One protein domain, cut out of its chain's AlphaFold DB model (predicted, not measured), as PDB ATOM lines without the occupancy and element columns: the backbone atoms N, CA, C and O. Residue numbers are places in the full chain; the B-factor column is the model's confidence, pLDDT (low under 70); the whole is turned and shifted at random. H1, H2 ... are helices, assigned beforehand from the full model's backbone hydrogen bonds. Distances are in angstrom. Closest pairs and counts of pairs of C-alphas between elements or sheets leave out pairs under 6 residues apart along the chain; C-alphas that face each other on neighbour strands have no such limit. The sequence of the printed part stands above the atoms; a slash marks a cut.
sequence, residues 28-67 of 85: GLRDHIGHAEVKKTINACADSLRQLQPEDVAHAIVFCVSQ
ATOM      1  N   GLY A  28     -47.853 -40.752 -13.667       61.88
ATOM      2  CA  GLY A  28     -48.220 -41.504 -12.461       61.88
ATOM      3  C   GLY A  28     -47.550 -41.016 -11.170       61.88
ATOM      4  O   GLY A  28     -48.146 -41.100 -10.104       61.88
ATOM      5  N   LEU A  29     -46.343 -40.444 -11.236       68.31
ATOM      6  CA  LEU A  29     -45.663 -39.919 -10.047       68.31
ATOM      7  C   LEU A  29     -46.203 -38.539  -9.639       68.31
ATOM      8  O   LEU A  29     -46.256 -38.216  -8.452       68.31
ATOM      9  N   ARG A  30     -46.665 -37.740 -10.608       70.69
ATOM     10  CA  ARG A  30     -47.257 -36.416 -10.350       70.69
ATOM     11  C   ARG A  30     -48.585 -36.511  -9.605       70.69
ATOM     12  O   ARG A  30     -48.968 -35.575  -8.902       70.69
ATOM     13  N   ASP A  31     -49.274 -37.644  -9.712       75.69
ATOM     14  CA  ASP A  31     -50.550 -37.865  -9.035       75.69
ATOM     15  C   ASP A  31     -50.449 -38.021  -7.521       75.69
ATOM     16  O   ASP A  31     -51.426 -37.768  -6.820       75.69
ATOM     17  N   HIS A  32     -49.250 -38.291  -7.009       78.19
ATOM     18  CA  HIS A  32     -48.982 -38.401  -5.577       78.19
ATOM     19  C   HIS A  32     -48.532 -37.079  -4.926       78.19
ATOM     20  O   HIS A  32     -48.218 -37.052  -3.736       78.19
ATOM     21  N   ILE A  33     -48.513 -35.966  -5.669       77.31
ATOM     22  CA  ILE A  33     -48.139 -34.651  -5.132       77.31
ATOM     23  C   ILE A  33     -49.305 -34.079  -4.311       77.31
ATOM     24  O   ILE A  33     -50.311 -33.636  -4.865       77.31
ATOM     25  N   GLY A  34     -49.150 -34.047  -2.984       82.12
ATOM     26  CA  GLY A  34     -50.192 -33.595  -2.046       82.12
ATOM     27  C   GLY A  34     -50.430 -32.078  -1.982       82.12
ATOM     28  O   GLY A  34     -51.418 -31.645  -1.398       82.12
ATOM     29  N   HIS A  35     -49.556 -31.263  -2.581       87.81
ATOM     30  CA  HIS A  35     -49.674 -29.801  -2.587       87.81
ATOM     31  C   HIS A  35     -50.102 -29.306  -3.972       87.81
ATOM     32  O   HIS A  35     -49.330 -29.383  -4.928       87.81
ATOM     33  N   ALA A  36     -51.322 -28.774  -4.074       83.62
ATOM     34  CA  ALA A  36     -51.941 -28.407  -5.350       83.62
ATOM     35  C   ALA A  36     -51.119 -27.392  -6.166       83.62
ATOM     36  O   ALA A  36     -50.932 -27.587  -7.366       83.62
ATOM     37  N   GLU A  37     -50.562 -26.359  -5.527       82.69
ATOM     38  CA  GLU A  37     -49.752 -25.347  -6.228       82.69
ATOM     39  C   GLU A  37     -48.417 -25.893  -6.748       82.69
ATOM     40  O   GLU A  37     -47.964 -25.536  -7.839       82.69
ATOM     41  N   VAL A  38     -47.818 -26.832  -6.014       81.44
ATOM     42  CA  VAL A  38     -46.596 -27.520  -6.446       81.44
ATOM     43  C   VAL A  38     -46.910 -28.429  -7.637       81.44
ATOM     44  O   VAL A  38     -46.215 -28.376  -8.651       81.44
ATOM     45  N   LYS A  39     -48.008 -29.197  -7.565       81.06
ATOM     46  CA  LYS A  39     -48.479 -30.051  -8.670       81.06
ATOM     47  C   LYS A  39     -48.757 -29.230  -9.932       81.06
ATOM     48  O   LYS A  39     -48.350 -29.624 -11.021       81.06
ATOM     49  N   LYS A  40     -49.404 -28.072  -9.785       83.31
ATOM     50  CA  LYS A  40     -49.719 -27.158 -10.890       83.31
ATOM     51  C   LYS A  40     -48.461 -26.620 -11.569       83.31
ATOM     52  O   LYS A  40     -48.373 -26.664 -12.793       83.31
ATOM     53  N   THR A  41     -47.487 -26.164 -10.786       81.75
ATOM     54  CA  THR A  41     -46.211 -25.648 -11.310       81.75
ATOM     55  C   THR A  41     -45.434 -26.728 -12.065       81.75
ATOM     56  O   THR A  41     -44.955 -26.491 -13.172       81.75
ATOM     57  N   ILE A  42     -45.369 -27.941 -11.508       77.94
ATOM     58  CA  ILE A  42     -44.682 -29.080 -12.132       77.94
ATOM     59  C   ILE A  42     -45.370 -29.506 -13.434       77.94
ATOM     60  O   ILE A  42     -44.685 -29.762 -14.422       77.94
ATOM     61  N   ASN A  43     -46.704 -29.552 -13.460       81.19
ATOM     62  CA  ASN A  43     -47.449 -29.874 -14.678       81.19
ATOM     63  C   ASN A  43     -47.233 -28.817 -15.765       81.19
ATOM     64  O   ASN A  43     -46.932 -29.180 -16.893       81.19
ATOM     65  N   ALA A  44     -47.291 -27.525 -15.423       82.12
ATOM     66  CA  ALA A  44     -47.050 -26.453 -16.387       82.12
ATOM     67  C   ALA A  44     -45.645 -26.531 -17.011       82.12
ATOM     68  O   ALA A  44     -45.493 -26.373 -18.219       82.12
ATOM     69  N   CYS A  45     -44.624 -26.826 -16.200       75.88
ATOM     70  CA  CYS A  45     -43.266 -27.062 -16.687       75.88
ATOM     71  C   CYS A  45     -43.217 -28.278 -17.626       75.88
ATOM     72  O   CYS A  45     -42.702 -28.194 -18.738       75.88
ATOM     73  N   ALA A  46     -43.804 -29.397 -17.214       76.50
ATOM     74  CA  ALA A  46     -43.808 -30.612 -18.009       76.50
ATOM     75  C   ALA A  46     -44.555 -30.482 -19.343       76.50
ATOM     76  O   ALA A  46     -44.110 -31.041 -20.340       76.50
ATOM     77  N   ASP A  47     -45.669 -29.753 -19.369       81.88
ATOM     78  CA  ASP A  47     -46.461 -29.522 -20.578       81.88
ATOM     79  C   ASP A  47     -45.741 -28.589 -21.563       81.88
ATOM     80  O   ASP A  47     -46.002 -28.635 -22.764       81.88
ATOM     81  N   SER A  48     -44.801 -27.770 -21.076       80.75
ATOM     82  CA  SER A  48     -43.958 -26.910 -21.917       80.75
ATOM     83  C   SER A  48     -42.778 -27.639 -22.574       80.75
ATOM     84  O   SER A  48     -42.110 -27.066 -23.431       80.75
ATOM     85  N   LEU A  49     -42.526 -28.898 -22.199       80.44
ATOM     86  CA  LEU A  49     -41.395 -29.697 -22.666       80.44
ATOM     87  C   LEU A  49     -41.866 -30.937 -23.426       80.44
ATOM     88  O   LEU A  49     -42.876 -31.560 -23.094       80.44
ATOM     89  N   ARG A  50     -41.069 -31.386 -24.399       82.25
ATOM     90  CA  ARG A  50     -41.237 -32.727 -24.964       82.25
ATOM     91  C   ARG A  50     -40.756 -33.769 -23.958       82.25
ATOM     92  O   ARG A  50     -39.569 -34.058 -23.862       82.25
ATOM     93  N   GLN A  51     -41.685 -34.300 -23.177       81.62
ATOM     94  CA  GLN A  51     -41.383 -35.250 -22.109       81.62
ATOM     95  C   GLN A  51     -40.808 -36.560 -22.668       81.62
ATOM     96  O   GLN A  51     -41.234 -37.022 -23.729       81.62
ATOM     97  N   LEU A  52     -39.883 -37.171 -21.919       82.25
ATOM     98  CA  LEU A  52     -39.441 -38.541 -22.184       82.25
ATOM     99  C   LEU A  52     -40.639 -39.488 -22.107       82.25
ATOM    100  O   LEU A  52     -41.475 -39.372 -21.205       82.25
ATOM    101  N   GLN A  53     -40.706 -40.421 -23.045       83.44
ATOM    102  CA  GLN A  53     -41.737 -41.444 -23.093       83.44
ATOM    103  C   GLN A  53     -41.241 -42.743 -22.435       83.44
ATOM    104  O   GLN A  53     -40.030 -42.975 -22.350       83.44
ATOM    105  N   PRO A  54     -42.143 -43.618 -21.954       80.19
ATOM    106  CA  PRO A  54     -41.763 -44.922 -21.405       80.19
ATOM    107  C   PRO A  54     -40.875 -45.748 -22.349       80.19
ATOM    108  O   PRO A  54     -39.980 -46.464 -21.896       80.19
ATOM    109  N   GLU A  55     -41.090 -45.617 -23.656       85.38
ATOM    110  CA  GLU A  55     -40.325 -46.284 -24.707       85.38
ATOM    111  C   GLU A  55     -38.856 -45.838 -24.727       85.38
ATOM    112  O   GLU A  55     -37.975 -46.666 -24.957       85.38
ATOM    113  N   ASP A  56     -38.569 -44.570 -24.416       84.50
ATOM    114  CA  ASP A  56     -37.196 -44.056 -24.351       84.50
ATOM    115  C   ASP A  56     -36.414 -44.752 -23.227       84.50
ATOM    116  O   ASP A  56     -35.277 -45.194 -23.414       84.50
ATOM    117  N   VAL A  57     -37.048 -44.920 -22.061       82.19
ATOM    118  CA  VAL A  57     -36.465 -45.632 -20.914       82.19
ATOM    119  C   VAL A  57     -36.314 -47.122 -21.223       82.19
ATOM    120  O   VAL A  57     -35.282 -47.717 -20.913       82.19
ATOM    121  N   ALA A  58     -37.310 -47.733 -21.870       83.38
ATOM    122  CA  ALA A  58     -37.236 -49.128 -22.290       83.38
ATOM    123  C   ALA A  58     -36.060 -49.364 -23.253       83.38
ATOM    124  O   ALA A  58     -35.314 -50.330 -23.083       83.38
ATOM    125  N   HIS A  59     -35.837 -48.461 -24.212       87.88
ATOM    126  CA  HIS A  59     -34.681 -48.518 -25.102       87.88
ATOM    127  C   HIS A  59     -33.354 -48.390 -24.352       87.88
ATOM    128  O   HIS A  59     -32.432 -49.158 -24.632       87.88
ATOM    129  N   ALA A  60     -33.252 -47.489 -23.370       85.38
ATOM    130  CA  ALA A  60     -32.052 -47.369 -22.543       85.38
ATOM    131  C   ALA A  60     -31.769 -48.653 -21.746       85.38
ATOM    132  O   ALA A  60     -30.626 -49.102 -21.669       85.38
ATOM    133  N   ILE A  61     -32.811 -49.303 -21.216       85.56
ATOM    134  CA  ILE A  61     -32.681 -50.595 -20.531       85.56
ATOM    135  C   ILE A  61     -32.202 -51.677 -21.503       85.56
ATOM    136  O   ILE A  61     -31.257 -52.396 -21.177       85.56
ATOM    137  N   VAL A  62     -32.815 -51.788 -22.688       92.06
ATOM    138  CA  VAL A  62     -32.402 -52.755 -23.721       92.06
ATOM    139  C   VAL A  62     -30.940 -52.542 -24.098       92.06
ATOM    140  O   VAL A  62     -30.182 -53.508 -24.123       92.06
ATOM    141  N   PHE A  63     -30.529 -51.290 -24.306       90.62
ATOM    142  CA  PHE A  63     -29.138 -50.932 -24.546       90.62
ATOM    143  C   PHE A  63     -28.228 -51.397 -23.403       90.62
ATOM    144  O   PHE A  63     -27.216 -52.039 -23.667       90.62
ATOM    145  N   CYS A  64     -28.584 -51.145 -22.139       89.94
ATOM    146  CA  CYS A  64     -27.790 -51.592 -20.990       89.94
ATOM    147  C   CYS A  64     -27.595 -53.109 -20.956       89.94
ATOM    148  O   CYS A  64     -26.477 -53.594 -20.785       89.94
ATOM    149  N   VAL A  65     -28.679 -53.869 -21.111       90.25
ATOM    150  CA  VAL A  65     -28.640 -55.330 -20.959       90.25
ATOM    151  C   VAL A  65     -28.089 -56.046 -22.191       90.25
ATOM    152  O   VAL A  65     -27.712 -57.212 -22.090       90.25
ATOM    153  N   SER A  66     -28.015 -55.374 -23.345       94.50
ATOM    154  CA  SER A  66     -27.450 -55.936 -24.575       94.50
ATOM    155  C   SER A  66     -25.924 -55.849 -24.651       94.50
ATOM    156  O   SER A  66     -25.344 -56.304 -25.638       94.50
ATOM    157  N   GLN A  67     -25.257 -55.236 -23.670       96.94
ATOM    158  CA  GLN A  67     -23.811 -55.034 -23.732       96.94
ATOM    159  C   GLN A  67     -23.011 -56.341 -23.563       96.94
ATOM    160  O   GLN A  67     -23.456 -57.266 -22.878       96.94
TER     161      GLN A  67
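What this domain is: This is residues 28 to 67 of the 85 residues of the protein "NADP-dependent 3-hydroxy acid dehydrogenase YdfG" of Rhodanobacter sp. ANJX3 (UniProt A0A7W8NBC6). Two separate helices, H1 and H2, are strung along an open chain, with no core between them; the link after H1 leads out to H2, which sticks out as an arm, while residues 28 to 35 curve back near the first part of H1. The printed part has 40 residues with two named helices, H1 then H2, and no named strand; the class is all helix. It is extended, with a radius of gyration of the C-alphas of 14.3 A and spans of 43 by 20 by 11 A.

Where its parts are: H1, residues 36 to 47, is 16.2 A long from C-alpha 36 at (-51.941, -28.407, -5.350) to C-alpha 47. H2, residues 54 to 65, is 16.8 A long and ends with C-alpha 65 at (-28.640, -55.330, -20.959).

How they stand to each other: H1 and H2 are apart, with no C-alpha of the one within 8 A of the other. A short link of 6 residues joins them. In H1 and H2 every O i to N i+4 pair is within hydrogen-bond range.

The domain as a whole: The two C-alphas farthest apart, those of Glu 37 and Gln 67, are 43.1 A apart. Residues 44 to 67 stand free. The printed part has no cut. Its mean pLDDT is 82.3, with residues 28 to 29 under 70.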